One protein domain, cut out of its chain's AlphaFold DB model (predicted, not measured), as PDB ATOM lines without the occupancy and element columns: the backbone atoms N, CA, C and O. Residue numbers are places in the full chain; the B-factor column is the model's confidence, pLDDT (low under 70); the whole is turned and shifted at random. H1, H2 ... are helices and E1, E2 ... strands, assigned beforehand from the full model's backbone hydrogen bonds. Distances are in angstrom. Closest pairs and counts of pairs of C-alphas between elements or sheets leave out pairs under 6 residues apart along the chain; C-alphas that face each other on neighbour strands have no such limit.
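Overview. This is residues 90 to 173 of the 1045 residues of the protein "Putative mucin 68d" of Culex tarsalis (UniProt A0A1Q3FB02). What is the main picture? A small ribbon of two parallel strands, E1 and E2, has H1 over one face; H2 packs on H1, and the long helix H3 crosses beside E1. What is it made of, and how large is it? The printed part has 84 residues, with three named helices and two named strands in the order E1, H1, H2, E2, H3, class mixed. It is compact and rounded, with a radius of gyration of the C-alphas of 12.7 A and spans of 31 by 31 by 31 A.

Arrangement. How do the strands pair? E1, residues 90 to 95, and E2, residues 140 to 145, are parallel neighbours at 23 degrees, with N 93 and O 142 within hydrogen-bond range at 2.8 A. With H1, residues 107 to 118, and H2, residues 124 to 133, they form a strand-helix-strand unit, two parallel strands joined through helices, with a left-handed crossover. How do the helices stand? H1 and H2 touch, the closest C-alphas being Leu 112 and Val 126 at 5.4 A, at a steep tilt of 60 degrees, opposite ways. H3, residues 155 to 173, and H1 only just touch, with 3 pairs of C-alphas within 8 A, the closest those of Ile 118 and Gln 157 at 7.4 A, about perpendicular at 78 degrees; H1 touches H3 with residues 117 to 118 alone, and H3 touches H1 with residues 157 to 161 alone. H2 and H3 are apart. What of H3 and E1, and the helix backbones? The closest C-alphas of E1 and H3 are Phe 94 and Leu 162, 5.9 A apart. Each O i to N i+4 pair is within hydrogen-bond range in H2 and H3, and 7 of 8 in H1.

Along the chain. Where does E1 begin? C-alpha 90 is at (8.586, 51.147, 14.398). How long are the elements? E1 is 15.8 A, H1 16.4 A, H2 14.1 A, E2 16.2 A and H3 26.8 A from first to last C-alpha. Where does H3 end? C-alpha 173 is at (25.169, 40.891, 10.404).

Size, cuts and confidence. How far does it reach? The two C-alphas farthest apart are Arg 137 and Ala 155, at 36.3 A. Is there a cut or a long link? The printed part has no cut, and the link from E1 to H1 is long, with 11 residues. Where is confidence low? pLDDT is under 70 at residues 98 to 105, 120 to 122, 124 and 135 to 137.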
ATOM      1  N   VAL A  90       9.005  52.306  13.600       79.19
ATOM      2  CA  VAL A  90       8.586  51.147  14.398       79.19
ATOM      3  C   VAL A  90       9.295  49.891  13.892       79.19
ATOM      4  O   VAL A  90       9.023  49.388  12.799       79.19
ATOM      5  N   VAL A  91      10.203  49.357  14.706       83.00
ATOM      6  CA  VAL A  91      10.928  48.116  14.428       83.00
ATOM      7  C   VAL A  91      10.314  46.979  15.236       83.00
ATOM      8  O   VAL A  91      10.729  46.696  16.360       83.00
ATOM      9  N   ILE A  92       9.338  46.308  14.626       86.25
ATOM     10  CA  ILE A  92       8.839  45.012  15.095       86.25
ATOM     11  C   ILE A  92       9.959  43.971  14.974       86.25
ATOM     12  O   ILE A  92      10.599  43.876  13.919       86.25
ATOM     13  N   LYS A  93      10.160  43.202  16.046       88.62
ATOM     14  CA  LYS A  93      11.004  42.007  16.145       88.62
ATOM     15  C   LYS A  93      10.160  40.863  16.711       88.62
ATOM     16  O   LYS A  93       9.474  41.048  17.716       88.62
ATOM     17  N   PHE A  94      10.255  39.686  16.103       91.00
ATOM     18  CA  PHE A  94       9.591  38.471  16.576       91.00
ATOM     19  C   PHE A  94      10.562  37.630  17.407       91.00
ATOM     20  O   PHE A  94      11.719  37.457  17.021       91.00
ATOM     21  N   VAL A  95      10.106  37.144  18.561       88.69
ATOM     22  CA  VAL A  95      10.923  36.402  19.532       88.69
ATOM     23  C   VAL A  95      10.132  35.191  20.021       88.69
ATOM     24  O   VAL A  95       8.942  35.311  20.290       88.69
ATOM     25  N   ASP A  96      10.776  34.031  20.154       83.62
ATOM     26  CA  ASP A  96      10.131  32.812  20.679       83.62
ATOM     27  C   ASP A  96       9.902  32.890  22.199       83.62
ATOM     28  O   ASP A  96       8.930  32.372  22.734       83.62
ATOM     29  N   LYS A  97      10.794  33.590  22.907       77.62
ATOM     30  CA  LYS A  97      10.694  33.868  24.344       77.62
ATOM     31  C   LYS A  97      11.026  35.338  24.566       77.62
ATOM     32  O   LYS A  97      12.192  35.717  24.650       77.62
ATOM     33  N   GLY A  98       9.998  36.184  24.548       62.41
ATOM     34  CA  GLY A  98      10.144  37.613  24.836       62.41
ATOM     35  C   GLY A  98      10.333  37.876  26.338       62.41
ATOM     36  O   GLY A  98       9.862  37.072  27.144       62.41
ATOM     37  N   PRO A  99      10.975  38.993  26.735       57.53
ATOM     38  CA  PRO A  99      11.008  39.412  28.135       57.53
ATOM     39  C   PRO A  99       9.575  39.656  28.630       57.53
ATOM     40  O   PRO A  99       8.821  40.424  28.032       57.53
ATOM     41  N   SER A 100       9.182  38.984  29.712       52.44
ATOM     42  CA  SER A 100       7.795  38.915  30.203       52.44
ATOM     43  C   SER A 100       7.328  40.153  30.987       52.44
ATOM     44  O   SER A 100       6.205  40.189  31.485       52.44
ATOM     45  N   GLU A 101       8.177  41.172  31.101       51.81
ATOM     46  CA  GLU A 101       8.111  42.187  32.162       51.81
ATOM     47  C   GLU A 101       7.067  43.294  31.945       51.81
ATOM     48  O   GLU A 101       6.754  44.034  32.874       51.81
ATOM     49  N   ASN A 102       6.476  43.400  30.748       53.06
ATOM     50  CA  ASN A 102       5.412  44.367  30.449       53.06
ATOM     51  C   ASN A 102       4.096  43.683  30.024       53.06
ATOM     52  O   ASN A 102       3.703  43.756  28.859       53.06
ATOM     53  N   PRO A 103       3.331  43.089  30.967       52.62
ATOM     54  CA  PRO A 103       2.011  42.508  30.684       52.62
ATOM     55  C   PRO A 103       0.954  43.538  30.231       52.62
ATOM     56  O   PRO A 103      -0.141  43.147  29.832       52.62
ATOM     57  N   LYS A 104       1.281  44.840  30.275       57.09
ATOM     58  CA  LYS A 104       0.473  45.963  29.770       57.09
ATOM     59  C   LYS A 104       0.802  46.386  28.329       57.09
ATOM     60  O   LYS A 104       0.221  47.359  27.857       57.09
ATOM     61  N   GLU A 105       1.713  45.709  27.622       63.88
ATOM     62  CA  GLU A 105       1.843  45.928  26.175       63.88
ATOM     63  C   GLU A 105       0.493  45.700  25.475       63.88
ATOM     64  O   GLU A 105      -0.220  44.742  25.780       63.88
ATOM     65  N   ASN A 106       0.149  46.572  24.519       75.69
ATOM     66  CA  ASN A 106      -1.118  46.516  23.788       75.69
ATOM     67  C   ASN A 106      -1.218  45.228  22.954       75.69
ATOM     68  O   ASN A 106      -0.892  45.218  21.768       75.69
ATOM     69  N   PHE A 107      -1.724  44.151  23.559       83.25
ATOM     70  CA  PHE A 107      -1.928  42.850  22.917       83.25
ATOM     71  C   PHE A 107      -2.681  42.976  21.580       83.25
ATOM     72  O   PHE A 107      -2.280  42.374  20.590       83.25
ATOM     73  N   VAL A 108      -3.709  43.830  21.527       84.88
ATOM     74  CA  VAL A 108      -4.485  44.118  20.307       84.88
ATOM     75  C   VAL A 108      -3.607  44.720  19.201       84.88
ATOM     76  O   VAL A 108      -3.734  44.342  18.042       84.88
ATOM     77  N   GLU A 109      -2.682  45.624  19.536       85.56
ATOM     78  CA  GLU A 109      -1.748  46.198  18.558       85.56
ATOM     79  C   GLU A 109      -0.671  45.189  18.147       85.56
ATOM     80  O   GLU A 109      -0.334  45.121  16.970       85.56
ATOM     81  N   ASN A 110      -0.176  44.358  19.069       87.88
ATOM     82  CA  ASN A 110       0.757  43.275  18.742       87.88
ATOM     83  C   ASN A 110       0.112  42.227  17.816       87.88
ATOM     84  O   ASN A 110       0.747  41.807  16.851       87.88
ATOM     85  N   ALA A 111      -1.159  41.872  18.035       88.56
ATOM     86  CA  ALA A 111      -1.922  40.991  17.151       88.56
ATOM     87  C   ALA A 111      -2.089  41.599  15.747       88.56
ATOM     88  O   ALA A 111      -1.843  40.921  14.750       88.56
ATOM     89  N   LEU A 112      -2.410  42.896  15.661       87.75
ATOM     90  CA  LEU A 112      -2.442  43.640  14.396       87.75
ATOM     91  C   LEU A 112      -1.062  43.649  13.707       87.75
ATOM     92  O   LEU A 112      -0.975  43.399  12.507       87.75
ATOM     93  N   PHE A 113       0.032  43.863  14.442       87.00
ATOM     94  CA  PHE A 113       1.386  43.825  13.878       87.00
ATOM     95  C   PHE A 113       1.795  42.432  13.379       87.00
ATOM     96  O   PHE A 113       2.398  42.348  12.309       87.00
ATOM     97  N   ILE A 114       1.439  41.352  14.085       87.38
ATOM     98  CA  ILE A 114       1.622  39.976  13.592       87.38
ATOM     99  C   ILE A 114       0.841  39.777  12.291       87.38
ATOM    100  O   ILE A 114       1.423  39.396  11.275       87.38
ATOM    101  N   ARG A 115      -0.455  40.106  12.303       85.38
ATOM    102  CA  ARG A 115      -1.340  39.977  11.143       85.38
ATOM    103  C   ARG A 115      -0.809  40.740   9.928       85.38
ATOM    104  O   ARG A 115      -0.792  40.205   8.831       85.38
ATOM    105  N   SER A 116      -0.261  41.940  10.136       82.62
ATOM    106  CA  SER A 116       0.355  42.753   9.073       82.62
ATOM    107  C   SER A 116       1.590  42.126   8.408       82.62
ATOM    108  O   SER A 116       2.008  42.594   7.351       82.62
ATOM    109  N   VAL A 117       2.186  41.097   9.024       83.38
ATOM    110  CA  VAL A 117       3.350  40.359   8.504       83.38
ATOM    111  C   VAL A 117       2.964  38.977   7.963       83.38
ATOM    112  O   VAL A 117       3.637  38.507   7.052       83.38
ATOM    113  N   ILE A 118       1.897  38.351   8.476       84.44
ATOM    114  CA  ILE A 118       1.358  37.084   7.946       84.44
ATOM    115  C   ILE A 118       0.488  37.343   6.710       84.44
ATOM    116  O   ILE A 118       0.801  36.851   5.632       84.44
ATOM    117  N   ASP A 119      -0.582  38.129   6.856       78.12
ATOM    118  CA  ASP A 119      -1.577  38.351   5.798       78.12
ATOM    119  C   ASP A 119      -1.005  39.230   4.670       78.12
ATOM    120  O   ASP A 119      -1.428  39.128   3.523       78.12
ATOM    121  N   GLY A 120      -0.100  40.163   4.998       66.00
ATOM    122  CA  GLY A 120       0.450  41.172   4.074       66.00
ATOM    123  C   GLY A 120      -0.554  42.229   3.571       66.00
ATOM    124  O   GLY A 120      -0.142  43.231   2.986       66.00
ATOM    125  N   ILE A 121      -1.848  42.022   3.826       65.81
ATOM    126  CA  ILE A 121      -2.984  42.877   3.456       65.81
ATOM    127  C   ILE A 121      -3.086  44.097   4.392       65.81
ATOM    128  O   ILE A 121      -2.649  44.071   5.552       65.81
ATOM    129  N   TYR A 122      -3.683  45.183   3.897       63.06
ATOM    130  CA  TYR A 122      -3.974  46.365   4.700       63.06
ATOM    131  C   TYR A 122      -5.130  46.162   5.665       63.06
ATOM    132  O   TYR A 122      -6.194  45.641   5.341       63.06
ATOM    133  N   ASP A 123      -4.934  46.705   6.851       71.00
ATOM    134  CA  ASP A 123      -5.960  46.920   7.843       71.00
ATOM    135  C   ASP A 123      -5.789  48.370   8.333       71.00
ATOM    136  O   ASP A 123      -4.706  48.737   8.816       71.00
ATOM    137  N   PRO A 124      -6.809  49.244   8.230       69.94
ATOM    138  CA  PRO A 124      -6.703  50.606   8.746       69.94
ATOM    139  C   PRO A 124      -6.412  50.631  10.259       69.94
ATOM    140  O   PRO A 124      -5.813  51.597  10.743       69.94
ATOM    141  N   ALA A 125      -6.740  49.570  11.009       79.19
ATOM    142  CA  ALA A 125      -6.365  49.420  12.413       79.19
ATOM    143  C   ALA A 125      -4.859  49.156  12.605       79.19
ATOM    144  O   ALA A 125      -4.282  49.669  13.567       79.19
ATOM    145  N   VAL A 126      -4.189  48.452  11.679       79.25
ATOM    146  CA  VAL A 126      -2.714  48.335  11.645       79.25
ATOM    147  C   VAL A 126      -2.086  49.695  11.362       79.25
ATOM    148  O   VAL A 126      -1.158  50.103  12.062       79.25
ATOM    149  N   VAL A 127      -2.612  50.447  10.389       75.12
ATOM    150  CA  VAL A 127      -2.139  51.817  10.116       75.12
ATOM    151  C   VAL A 127      -2.332  52.712  11.344       75.12
ATOM    152  O   VAL A 127      -1.435  53.482  11.691       75.12
ATOM    153  N   ALA A 128      -3.457  52.578  12.049       78.94
ATOM    154  CA  ALA A 128      -3.699  53.257  13.318       78.94
ATOM    155  C   ALA A 128      -2.772  52.768  14.449       78.94
ATOM    156  O   ALA A 128      -2.420  53.565  15.315       78.94
ATOM    157  N   ALA A 129      -2.346  51.502  14.467       83.31
ATOM    158  CA  ALA A 129      -1.362  50.985  15.425       83.31
ATOM    159  C   ALA A 129       0.047  51.548  15.152       83.31
ATOM    160  O   ALA A 129       0.681  52.064  16.071       83.31
ATOM    161  N   TYR A 130       0.508  51.571  13.893       81.06
ATOM    162  CA  TYR A 130       1.757  52.256  13.512       81.06
ATOM    163  C   TYR A 130       1.716  53.754  13.863       81.06
ATOM    164  O   TYR A 130       2.691  54.277  14.404       81.06
ATOM    165  N   LYS A 131       0.584  54.432  13.615       79.56
ATOM    166  CA  LYS A 131       0.376  55.854  13.950       79.56
ATOM    167  C   LYS A 131       0.350  56.138  15.457       79.56
ATOM    168  O   LYS A 131       0.840  57.188  15.860       79.56
ATOM    169  N   ARG A 132      -0.220  55.242  16.274       80.81
ATOM    170  CA  ARG A 132      -0.270  55.376  17.744       80.81
ATOM    171  C   ARG A 132       1.068  55.064  18.406       80.81
ATOM    172  O   ARG A 132       1.471  55.773  19.322       80.81
ATOM    173  N   ARG A 133       1.745  54.003  17.956       76.81
ATOM    174  CA  ARG A 133       2.946  53.475  18.619       76.81
ATOM    175  C   ARG A 133       4.254  54.067  18.100       76.81
ATOM    176  O   ARG A 133       5.251  54.026  18.811       76.81
ATOM    177  N   GLY A 134       4.274  54.610  16.884       73.94
ATOM    178  CA  GLY A 134       5.451  55.261  16.317       73.94
ATOM    179  C   GLY A 134       5.482  56.766  16.559       73.94
ATOM    180  O   GLY A 134       4.529  57.481  16.257       73.94
ATOM    181  N   ASN A 135       6.620  57.270  17.031       68.56
ATOM    182  CA  ASN A 135       6.876  58.698  17.166       68.56
ATOM    183  C   ASN A 135       7.798  59.156  16.025       68.56
ATOM    184  O   ASN A 135       8.841  58.554  15.788       68.56
ATOM    185  N   LYS A 136       7.449  60.255  15.341       66.50
ATOM    186  CA  LYS A 136       8.167  60.787  14.161       66.50
ATOM    187  C   LYS A 136       9.646  61.159  14.405       66.50
ATOM    188  O   LYS A 136      10.315  61.572  13.463       66.50
ATOM    189  N   ARG A 137      10.140  61.089  15.648       67.88
ATOM    190  CA  ARG A 137      11.519  61.437  16.040       67.88
ATOM    191  C   ARG A 137      12.270  60.347  16.810       67.88
ATOM    192  O   ARG A 137      13.458  60.522  17.052       67.88
ATOM    193  N   THR A 138      11.623  59.253  17.213       76.56
ATOM    194  CA  THR A 138      12.264  58.205  18.024       76.56
ATOM    195  C   THR A 138      11.938  56.814  17.502       76.56
ATOM    196  O   THR A 138      10.802  56.494  17.161       76.56
ATOM    197  N   ARG A 139      12.968  55.968  17.435       80.31
ATOM    198  CA  ARG A 139      12.875  54.609  16.905       80.31
ATOM    199  C   ARG A 139      12.294  53.672  17.958       80.31
ATOM    200  O   ARG A 139      12.968  53.339  18.929       80.31
ATOM    201  N   VAL A 140      11.048  53.256  17.760       82.81
ATOM    202  CA  VAL A 140      10.317  52.416  18.716       82.81
ATOM    203  C   VAL A 140      10.530  50.950  18.364       82.81
ATOM    204  O   VAL A 140      10.145  50.499  17.286       82.81
ATOM    205  N   TYR A 141      11.151  50.193  19.265       84.19
ATOM    206  CA  TYR A 141      11.283  48.744  19.123       84.19
ATOM    207  C   TYR A 141      10.074  48.047  19.747       84.19
ATOM    208  O   TYR A 141       9.650  48.400  20.844       84.19
ATOM    209  N   VAL A 142       9.526  47.063  19.037       85.56
ATOM    210  CA  VAL A 142       8.344  46.295  19.450       85.56
ATOM    211  C   VAL A 142       8.735  44.823  19.467       85.56
ATOM    212  O   VAL A 142       9.035  44.258  18.416       85.56
ATOM    213  N   TYR A 143       8.783  44.223  20.655       86.94
ATOM    214  CA  TYR A 143       9.201  42.834  20.849       86.94
ATOM    215  C   TYR A 143       7.968  41.954  21.026       86.94
ATOM    216  O   TYR A 143       7.327  41.971  22.072       86.94
ATOM    217  N   ILE A 144       7.633  41.183  19.994       89.69
ATOM    218  CA  ILE A 144       6.449  40.324  20.003       89.69
ATOM    219  C   ILE A 144       6.877  38.895  20.322       89.69
ATOM    220  O   ILE A 144       7.603  38.272  19.544       89.69
ATOM    221  N   ASN A 145       6.411  38.381  21.462       90.38
ATOM    222  CA  ASN A 145       6.525  36.967  21.800       90.38
ATOM    223  C   ASN A 145       5.545  36.157  20.935       90.38
ATOM    224  O   ASN A 145       4.338  36.248  21.144       90.38
ATOM    225  N   VAL A 146       6.040  35.384  19.967       89.62
ATOM    226  CA  VAL A 146       5.173  34.608  19.058       89.62
ATOM    227  C   VAL A 146       4.629  33.328  19.692       89.62
ATOM    228  O   VAL A 146       3.621  32.810  19.222       89.62
ATOM    229  N   SER A 147       5.248  32.841  20.769       88.38
ATOM    230  CA  SER A 147       4.796  31.661  21.518       88.38
ATOM    231  C   SER A 147       3.875  32.022  22.697       88.38
ATOM    232  O   SER A 147       3.535  31.163  23.506       88.38
ATOM    233  N   ASP A 148       3.420  33.277  22.781       87.50
ATOM    234  CA  ASP A 148       2.315  33.690  23.652       87.50
ATOM    235  C   ASP A 148       0.979  33.156  23.088       87.50
ATOM    236  O   ASP A 148       0.568  33.555  21.990       87.50
ATOM    237  N   PRO A 149       0.266  32.268  23.812       84.56
ATOM    238  CA  PRO A 149      -0.917  31.580  23.292       84.56
ATOM    239  C   PRO A 149      -2.082  32.527  22.986       84.56
ATOM    240  O   PRO A 149      -2.981  32.165  22.223       84.56
ATOM    241  N   ARG A 150      -2.073  33.757  23.524       86.50
ATOM    242  CA  ARG A 150      -3.133  34.745  23.286       86.50
ATOM    243  C   ARG A 150      -3.267  35.099  21.801       86.50
ATOM    244  O   ARG A 150      -4.384  35.351  21.357       86.50
ATOM    245  N   TYR A 151      -2.176  35.066  21.025       87.94
ATOM    246  CA  TYR A 151      -2.197  35.373  19.586       87.94
ATOM    247  C   TYR A 151      -2.791  34.254  18.706       87.94
ATOM    248  O   TYR A 151      -3.044  34.506  17.532       87.94
ATOM    249  N   LYS A 152      -3.031  33.045  19.247       89.88
ATOM    250  CA  LYS A 152      -3.630  31.888  18.538       89.88
ATOM    251  C   LYS A 152      -2.943  31.495  17.213       89.88
ATOM    252  O   LYS A 152      -3.610  31.078  16.270       89.88
ATOM    253  N   LEU A 153      -1.619  31.626  17.140       90.75
ATOM    254  CA  LEU A 153      -0.836  31.329  15.933       90.75
ATOM    255  C   LEU A 153      -0.599  29.820  15.748       90.75
ATOM    256  O   LEU A 153      -0.339  29.111  16.724       90.75
ATOM    257  N   SER A 154      -0.609  29.340  14.497       92.62
ATOM    258  CA  SER A 154      -0.224  27.954  14.169       92.62
ATOM    259  C   SER A 154       1.263  27.680  14.471       92.62
ATOM    260  O   SER A 154       2.013  28.572  14.883       92.62
ATOM    261  N   ALA A 155       1.716  26.431  14.325       90.44
ATOM    262  CA  ALA A 155       3.147  26.117  14.402       90.44
ATOM    263  C   ALA A 155       3.919  26.827  13.272       90.44
ATOM    264  O   ALA A 155       4.806  27.637  13.535       90.44
ATOM    265  N   ASP A 156       3.487  26.604  12.037       92.12
ATOM    266  CA  ASP A 156       4.030  27.159  10.790       92.12
ATOM    267  C   ASP A 156       4.028  28.697  10.774       92.12
ATOM    268  O   ASP A 156       5.010  29.312  10.365       92.12
ATOM    269  N   GLN A 157       2.981  29.349  11.297       92.06
ATOM    270  CA  GLN A 157       2.952  30.810  11.449       92.06
ATOM    271  C   GLN A 157       4.017  31.317  12.432       92.06
ATOM    272  O   GLN A 157       4.655  32.340  12.175       92.06
ATOM    273  N   ARG A 158       4.244  30.614  13.551       91.44
ATOM    274  CA  ARG A 158       5.297  30.976  14.517       91.44
ATOM    275  C   ARG A 158       6.688  30.744  13.930       91.44
ATOM    276  O   ARG A 158       7.537  31.627  14.050       91.44
ATOM    277  N   GLU A 159       6.903  29.620  13.245       91.94
ATOM    278  CA  GLU A 159       8.138  29.349  12.497       91.94
ATOM    279  C   GLU A 159       8.398  30.445  11.458       91.94
ATOM    280  O   GLU A 159       9.478  31.030  11.475       91.94
ATOM    281  N   LEU A 160       7.418  30.792  10.616       91.62
ATOM    282  CA  LEU A 160       7.543  31.820   9.578       91.62
ATOM    283  C   LEU A 160       7.979  33.176  10.158       91.62
ATOM    284  O   LEU A 160       8.935  33.782   9.673       91.62
ATOM    285  N   LEU A 161       7.335  33.641  11.234       91.50
ATOM    286  CA  LEU A 161       7.698  34.901  11.899       91.50
ATOM    287  C   LEU A 161       9.126  34.870  12.472       91.50
ATOM    288  O   LEU A 161       9.870  35.851  12.353       91.50
ATOM    289  N   LEU A 162       9.536  33.739  13.056       91.94
ATOM    290  CA  LEU A 162      10.898  33.541  13.558       91.94
ATOM    291  C   LEU A 162      11.915  33.423  12.417       91.94
ATOM    292  O   LEU A 162      13.008  33.970  12.526       91.94
ATOM    293  N   GLN A 163      11.569  32.773  11.306       90.69
ATOM    294  CA  GLN A 163      12.396  32.657  10.106       90.69
ATOM    295  C   GLN A 163      12.621  34.031   9.461       90.69
ATOM    296  O   GLN A 163      13.757  34.367   9.119       90.69
ATOM    297  N   ILE A 164      11.579  34.867   9.390       86.81
ATOM    298  CA  ILE A 164      11.667  36.265   8.947       86.81
ATOM    299  C   ILE A 164      12.652  37.047   9.828       86.81
ATOM    300  O   ILE A 164      13.545  37.709   9.296       86.81
ATOM    301  N   GLU A 165      12.568  36.950  11.160       88.12
ATOM    302  CA  GLU A 165      13.487  37.694  12.035       88.12
ATOM    303  C   GLU A 165      14.905  37.085  12.088       88.12
ATOM    304  O   GLU A 165      15.884  37.836  12.132       88.12
ATOM    305  N   ARG A 166      15.063  35.757  11.964       86.94
ATOM    306  CA  ARG A 166      16.363  35.090  11.721       86.94
ATOM    307  C   ARG A 166      17.013  35.649  10.445       86.94
ATOM    308  O   ARG A 166      18.176  36.054  10.477       86.94
ATOM    309  N   ASN A 167      16.260  35.746   9.347       83.88
ATOM    310  CA  ASN A 167      16.741  36.257   8.059       83.88
ATOM    311  C   ASN A 167      17.039  37.766   8.094       83.88
ATOM    312  O   ASN A 167      18.065  38.195   7.563       83.88
ATOM    313  N   ASN A 168      16.221  38.567   8.786       82.25
ATOM    314  CA  ASN A 168      16.513  39.985   9.036       82.25
ATOM    315  C   ASN A 168      17.821  40.161   9.816       82.25
ATOM    316  O   ASN A 168      18.611  41.045   9.492       82.25
ATOM    317  N   ASN A 169      18.075  39.327  10.829       81.31
ATOM    318  CA  ASN A 169      19.295  39.422  11.629       81.31
ATOM    319  C   ASN A 169      20.536  38.896  10.893       81.31
ATOM    320  O   ASN A 169      21.585  39.526  11.009       81.31
ATOM    321  N   LYS A 170      20.418  37.859  10.048       81.12
ATOM    322  CA  LYS A 170      21.467  37.505   9.070       81.12
ATOM    323  C   LYS A 170      21.779  38.696   8.155       81.12
ATOM    324  O   LYS A 170      22.918  39.135   8.097       81.12
ATOM    325  N   ARG A 171      20.768  39.319   7.532       74.94
ATOM    326  CA  ARG A 171      20.949  40.510   6.672       74.94
ATOM    327  C   ARG A 171      21.504  41.744   7.402       74.94
ATOM    328  O   ARG A 171      22.082  42.604   6.748       74.94
ATOM    329  N   ARG A 172      21.337  41.858   8.727       73.38
ATOM    330  CA  ARG A 172      21.976  42.907   9.549       73.38
ATOM    331  C   ARG A 172      23.447  42.598   9.837       73.38
ATOM    332  O   ARG A 172      24.253  43.513   9.753       73.38
ATOM    333  N   LYS A 173      23.785  41.341  10.155       73.56
ATOM    334  CA  LYS A 173      25.169  40.891  10.404       73.56
ATOM    335  C   LYS A 173      26.022  40.853   9.133       73.56
ATOM    336  O   LYS A 173      27.201  41.158   9.193       73.56
TER     337      LYS A 173